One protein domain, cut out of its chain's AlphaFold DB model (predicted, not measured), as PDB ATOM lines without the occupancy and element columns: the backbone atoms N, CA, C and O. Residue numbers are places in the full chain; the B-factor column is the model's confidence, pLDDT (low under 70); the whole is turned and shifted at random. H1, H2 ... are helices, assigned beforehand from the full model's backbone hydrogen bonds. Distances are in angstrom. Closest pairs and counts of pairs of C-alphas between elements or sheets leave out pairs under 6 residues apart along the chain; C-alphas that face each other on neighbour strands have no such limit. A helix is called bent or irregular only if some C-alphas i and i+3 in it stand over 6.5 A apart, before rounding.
ATOM      1  N   GLN A   9      59.429  22.538 -15.552       94.69
ATOM      2  CA  GLN A   9      60.593  21.672 -15.752       94.69
ATOM      3  C   GLN A   9      60.267  20.189 -15.513       94.69
ATOM      4  O   GLN A   9      60.727  19.330 -16.263       94.69
ATOM      5  N   ALA A  10      59.454  19.874 -14.499       92.06
ATOM      6  CA  ALA A  10      59.039  18.499 -14.219       92.06
ATOM      7  C   ALA A  10      58.191  17.925 -15.364       92.06
ATOM      8  O   ALA A  10      58.374  16.775 -15.749       92.06
ATOM      9  N   ALA A  11      57.315  18.737 -15.958       91.38
ATOM     10  CA  ALA A  11      56.536  18.306 -17.109       91.38
ATOM     11  C   ALA A  11      57.370  18.146 -18.378       91.38
ATOM     12  O   ALA A  11      57.186  17.163 -19.085       91.38
ATOM     13  N   GLN A  12      58.316  19.047 -18.648       94.75
ATOM     14  CA  GLN A  12      59.232  18.889 -19.783       94.75
ATOM     15  C   GLN A  12      60.066  17.609 -19.668       94.75
ATOM     16  O   GLN A  12      60.231  16.888 -20.655       94.75
ATOM     17  N   ARG A  13      60.547  17.291 -18.459       95.75
ATOM     18  CA  ARG A  13      61.233  16.023 -18.181       95.75
ATOM     19  C   ARG A  13      60.325  14.827 -18.438       95.75
ATOM     20  O   ARG A  13      60.703  13.961 -19.215       95.75
ATOM     21  N   LEU A  14      59.114  14.834 -17.878       94.50
ATOM     22  CA  LEU A  14      58.131  13.771 -18.096       94.50
ATOM     23  C   LEU A  14      57.846  13.561 -19.590       94.50
ATOM     24  O   LEU A  14      57.851  12.432 -20.066       94.50
ATOM     25  N   THR A  15      57.625  14.634 -20.353       94.19
ATOM     26  CA  THR A  15      57.386  14.533 -21.799       94.19
ATOM     27  C   THR A  15      58.588  13.936 -22.530       94.19
ATOM     28  O   THR A  15      58.401  13.091 -23.400       94.19
ATOM     29  N   SER A  16      59.808  14.326 -22.156       96.69
ATOM     30  CA  SER A  16      61.037  13.786 -22.753       96.69
ATOM     31  C   SER A  16      61.212  12.294 -22.447       96.69
ATOM     32  O   SER A  16      61.572  11.526 -23.333       96.69
ATOM     33  N   GLU A  17      60.906  11.876 -21.217       96.69
ATOM     34  CA  GLU A  17      60.960  10.475 -20.779       96.69
ATOM     35  C   GLU A  17      59.875   9.610 -21.448       96.69
ATOM     36  O   GLU A  17      60.092   8.424 -21.689       96.69
ATOM     37  N   LEU A  18      58.725  10.194 -21.803       97.00
ATOM     38  CA  LEU A  18      57.633   9.489 -22.483       97.00
ATOM     39  C   LEU A  18      57.870   9.274 -23.983       97.00
ATOM     40  O   LEU A  18      57.279   8.358 -24.554       97.00
ATOM     41  N   LEU A  19      58.706  10.087 -24.640       97.25
ATOM     42  CA  LEU A  19      58.908  10.017 -26.095       97.25
ATOM     43  C   LEU A  19      59.289   8.608 -26.600       97.25
ATOM     44  O   LEU A  19      58.634   8.130 -27.527       97.25
ATOM     45  N   PRO A  20      60.278   7.910 -26.004       96.94
ATOM     46  CA  PRO A  20      60.650   6.562 -26.439       96.94
ATOM     47  C   PRO A  20      59.516   5.546 -26.256       96.94
ATOM     48  O   PRO A  20      59.300   4.689 -27.110       96.94
ATOM     49  N   LEU A  21      58.743   5.670 -25.171       97.31
ATOM     50  CA  LEU A  21      57.600   4.795 -24.911       97.31
ATOM     51  C   LEU A  21      56.495   4.991 -25.957       97.31
ATOM     52  O   LEU A  21      55.903   4.020 -26.418       97.31
ATOM     53  N   LEU A  22      56.243   6.238 -26.366       96.69
ATOM     54  CA  LEU A  22      55.279   6.548 -27.423       96.69
ATOM     55  C   LEU A  22      55.717   5.982 -28.779       96.69
ATOM     56  O   LEU A  22      54.876   5.497 -29.534       96.69
ATOM     57  N   GLN A  23      57.019   6.008 -29.080       97.25
ATOM     58  CA  GLN A  23      57.562   5.388 -30.291       97.25
ATOM     59  C   GLN A  23      57.349   3.871 -30.287       97.25
ATOM     60  O   GLN A  23      56.880   3.327 -31.284       97.25
ATOM     61  N   GLN A  24      57.620   3.198 -29.165       96.94
ATOM     62  CA  GLN A  24      57.363   1.762 -29.038       96.94
ATOM     63  C   GLN A  24      55.870   1.444 -29.188       96.94
ATOM     64  O   GLN A  24      55.497   0.598 -29.994       96.94
ATOM     65  N   ALA A  25      55.002   2.181 -28.489       94.31
ATOM     66  CA  ALA A  25      53.558   1.987 -28.574       94.31
ATOM     67  C   ALA A  25      53.025   2.176 -30.007       94.31
ATOM     68  O   ALA A  25      52.121   1.458 -30.428       94.31
ATOM     69  N   GLN A  26      53.594   3.108 -30.777       95.69
ATOM     70  CA  GLN A  26      53.250   3.299 -32.187       95.69
ATOM     71  C   GLN A  26      53.666   2.095 -33.048       95.69
ATOM     72  O   GLN A  26      52.890   1.650 -33.899       95.69
ATOM     73  N   GLN A  27      54.860   1.547 -32.825       96.31
ATOM     74  CA  GLN A  27      55.319   0.346 -33.525       96.31
ATOM     75  C   GLN A  27      54.437  -0.860 -33.189       96.31
ATOM     76  O   GLN A  27      54.029  -1.589 -34.090       96.31
ATOM     77  N   ASP A  28      54.072  -1.031 -31.922       92.94
ATOM     78  CA  ASP A  28      53.197  -2.122 -31.492       92.94
ATOM     79  C   ASP A  28      51.797  -1.973 -32.101       92.94
ATOM     80  O   ASP A  28      51.267  -2.913 -32.695       92.94
ATOM     81  N   ALA A  29      51.224  -0.767 -32.048       91.19
ATOM     82  CA  ALA A  29      49.902  -0.481 -32.596       91.19
ATOM     83  C   ALA A  29      49.822  -0.709 -34.114       91.19
ATOM     84  O   ALA A  29      48.802  -1.181 -34.606       91.19
ATOM     85  N   THR A  30      50.890  -0.416 -34.862       94.06
ATOM     86  CA  THR A  30      50.930  -0.658 -36.319       94.06
ATOM     87  C   THR A  30      51.092  -2.129 -36.696       94.06
ATOM     88  O   THR A  30      50.830  -2.494 -37.841       94.06
ATOM     89  N   ARG A  31      51.507  -2.979 -35.752       93.75
ATOM     90  CA  ARG A  31      51.679  -4.426 -35.948       93.75
ATOM     91  C   ARG A  31      50.512  -5.244 -35.403       93.75
ATOM     92  O   ARG A  31      50.451  -6.444 -35.660       93.75
ATOM     93  N   ILE A  32      49.612  -4.621 -34.642       91.19
ATOM     94  CA  ILE A  32      48.430  -5.281 -34.099       91.19
ATOM     95  C   ILE A  32      47.499  -5.697 -35.235       91.19
ATOM     96  O   ILE A  32      47.106  -4.908 -36.094       91.19
ATOM     97  N   HIS A  33      47.133  -6.971 -35.196       89.38
ATOM     98  CA  HIS A  33      46.133  -7.552 -36.069       89.38
ATOM     99  C   HIS A  33      44.739  -6.980 -35.735       89.38
ATOM    100  O   HIS A  33      44.426  -6.838 -34.548       89.38
ATOM    101  N   PRO A  34      43.891  -6.651 -36.729       86.56
ATOM    102  CA  PRO A  34      42.586  -6.028 -36.499       86.56
ATOM    103  C   PRO A  34      41.685  -6.770 -35.507       86.56
ATOM    104  O   PRO A  34      40.974  -6.138 -34.731       86.56
ATOM    105  N   GLU A  35      41.755  -8.098 -35.480       88.75
ATOM    106  CA  GLU A  35      41.035  -8.963 -34.542       88.75
ATOM    107  C   GLU A  35      41.407  -8.743 -33.064       88.75
ATOM    108  O   GLU A  35      40.663  -9.145 -32.171       88.75
ATOM    109  N   HIS A  36      42.533  -8.081 -32.791       83.56
ATOM    110  CA  HIS A  36      42.982  -7.717 -31.448       83.56
ATOM    111  C   HIS A  36      42.717  -6.242 -31.099       83.56
ATOM    112  O   HIS A  36      43.031  -5.809 -29.988       83.56
ATOM    113  N   ILE A  37      42.126  -5.464 -32.011       85.38
ATOM    114  CA  ILE A  37      41.737  -4.073 -31.761       85.38
ATOM    115  C   ILE A  37      40.425  -4.048 -30.964       85.38
ATOM    116  O   ILE A  37      39.462  -4.720 -31.319       85.38
ATOM    117  N   GLY A  38      40.354  -3.213 -29.922       74.81
ATOM    118  CA  GLY A  38      39.075  -2.847 -29.295       74.81
ATOM    119  C   GLY A  38      38.909  -3.177 -27.814       74.81
ATOM    120  O   GLY A  38      37.806  -3.028 -27.293       74.81
ATOM    121  N   SER A  39      39.963  -3.572 -27.097       74.06
ATOM    122  CA  SER A  39      39.895  -3.673 -25.635       74.06
ATOM    123  C   SER A  39      40.359  -2.371 -24.975       74.06
ATOM    124  O   SER A  39      41.521  -1.974 -25.056       74.06
ATOM    125  N   ALA A  40      39.445  -1.678 -24.291       74.00
ATOM    126  CA  ALA A  40      39.859  -0.710 -23.284       74.00
ATOM    127  C   ALA A  40      40.524  -1.482 -22.136       74.00
ATOM    128  O   ALA A  40      39.992  -2.497 -21.676       74.00
ATOM    129  N   ALA A  41      41.685  -1.015 -21.671       85.50
ATOM    130  CA  ALA A  41      42.330  -1.613 -20.509       85.50
ATOM    131  C   ALA A  41      41.347  -1.605 -19.331       85.50
ATOM    132  O   ALA A  41      40.739  -0.577 -19.041       85.50
ATOM    133  N   PHE A  42      41.198  -2.730 -18.632       88.94
ATOM    134  CA  PHE A  42      40.209  -2.881 -17.560       88.94
ATOM    135  C   PHE A  42      40.246  -1.728 -16.538       88.94
ATOM    136  O   PHE A  42      39.213  -1.157 -16.192       88.94
ATOM    137  N   GLY A  43      41.450  -1.325 -16.118       91.19
ATOM    138  CA  GLY A  43      41.638  -0.198 -15.203       91.19
ATOM    139  C   GLY A  43      41.189   1.150 -15.779       91.19
ATOM    140  O   GLY A  43      40.638   1.965 -15.044       91.19
ATOM    141  N   LEU A  44      41.361   1.369 -17.087       91.12
ATOM    142  CA  LEU A  44      40.869   2.571 -17.760       91.12
ATOM    143  C   LEU A  44      39.337   2.607 -17.743       91.12
ATOM    144  O   LEU A  44      38.769   3.629 -17.368       91.12
ATOM    145  N   SER A  45      38.672   1.491 -18.050       91.75
ATOM    146  CA  SER A  45      37.206   1.403 -18.003       91.75
ATOM    147  C   SER A  45      36.655   1.725 -16.611       91.75
ATOM    148  O   SER A  45      35.720   2.512 -16.481       91.75
ATOM    149  N   LEU A  46      37.272   1.184 -15.555       93.31
ATOM    150  CA  LEU A  46      36.885   1.490 -14.174       93.31
ATOM    151  C   LEU A  46      37.093   2.968 -13.822       93.31
ATOM    152  O   LEU A  46      36.232   3.572 -13.181       93.31
ATOM    153  N   ALA A  47      38.212   3.560 -14.246       93.00
ATOM    154  CA  ALA A  47      38.488   4.974 -14.015       93.00
ATOM    155  C   ALA A  47      37.473   5.879 -14.735       93.00
ATOM    156  O   ALA A  47      37.004   6.848 -14.140       93.00
ATOM    157  N   CYS A  48      37.074   5.536 -15.965       92.25
ATOM    158  CA  CYS A  48      36.015   6.238 -16.694       92.25
ATOM    159  C   CYS A  48      34.673   6.164 -15.951       92.25
ATOM    160  O   CYS A  48      34.055   7.194 -15.688       92.25
ATOM    161  N   MET A  49      34.261   4.970 -15.510       93.38
ATOM    162  CA  MET A  49      33.030   4.797 -14.724       93.38
ATOM    163  C   MET A  49      33.066   5.565 -13.394       93.38
ATOM    164  O   MET A  49      32.039   6.047 -12.915       93.38
ATOM    165  N   ALA A  50      34.240   5.674 -12.768       94.00
ATOM    166  CA  ALA A  50      34.416   6.485 -11.569       94.00
ATOM    167  C   ALA A  50      34.295   7.983 -11.883       94.00
ATOM    168  O   ALA A  50      33.636   8.701 -11.131       94.00
ATOM    169  N   HIS A  51      34.875   8.443 -12.999       93.38
ATOM    170  CA  HIS A  51      34.790   9.831 -13.460       93.38
ATOM    171  C   HIS A  51      33.339  10.271 -13.714       93.38
ATOM    172  O   HIS A  51      32.944  11.360 -13.300       93.38
ATOM    173  N   GLU A  52      32.496   9.401 -14.280       93.81
ATOM    174  CA  GLU A  52      31.062   9.672 -14.476       93.81
ATOM    175  C   GLU A  52      30.311   9.984 -13.173       93.81
ATOM    176  O   GLU A  52      29.335  10.734 -13.181       93.81
ATOM    177  N   ARG A  53      30.771   9.431 -12.045       93.06
ATOM    178  CA  ARG A  53      30.148   9.598 -10.723       93.06
ATOM    179  C   ARG A  53      30.786  10.704  -9.884       93.06
ATOM    180  O   ARG A  53      30.383  10.900  -8.737       93.06
ATOM    181  N   GLN A  54      31.784  11.419 -10.404       92.31
ATOM    182  CA  GLN A  54      32.450  12.476  -9.646       92.31
ATOM    183  C   GLN A  54      31.519  13.667  -9.409       92.31
ATOM    184  O   GLN A  54      31.035  14.297 -10.346       92.31
TER     185      GLN A  54
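What this domain is: This is residues 9 to 54 of the 61 residues of the protein "Urease accessory protein UreF" of Pseudomonas sp. HMWF005 (UniProt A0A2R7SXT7). A wide, open U: the bent helix H1 makes one arm, residues 32 to 41 lead round the turn, and the shorter helix H2 makes the other arm, with the middle empty. The printed part has 46 residues with two named helices, H1 then H2, and no named strand; its class is all helix. It is extended, with a radius of gyration of the C-alphas of 14.9 A, and flat, spanning 35 by 33 by 10 A.

How they stand to each other: By its hydrogen bonds H1, residues 9 to 31, was assigned as one helix, but it is bent: C-alphas 17 and 20 are 6.9 A apart. Its arms, H1a, residues 9 to 17, and H1b, residues 20 to 31, stand at a steep tilt of 37 degrees, only just past shallow. H2, residues 42 to 52, is apart from H1a and from H1b. In H1a, H1b and H2 every O i to N i+4 pair is within hydrogen-bond range.

Where its parts are: H1a begins at C-alpha 9 (60.593, 21.672, -15.752) and is 12.3 A long. H1b, 17.1 A, ends at C-alpha 31 (51.679, -4.426, -35.948). H2, 15.8 A, ends at C-alpha 52 (31.062, 9.672, -14.476).

The domain as a whole: The C-alphas farthest apart, of Gln 9 and Glu 35, are 40.9 A apart. The link is short, the printed part has no cut, and no printed residue is under 70 in pLDDT.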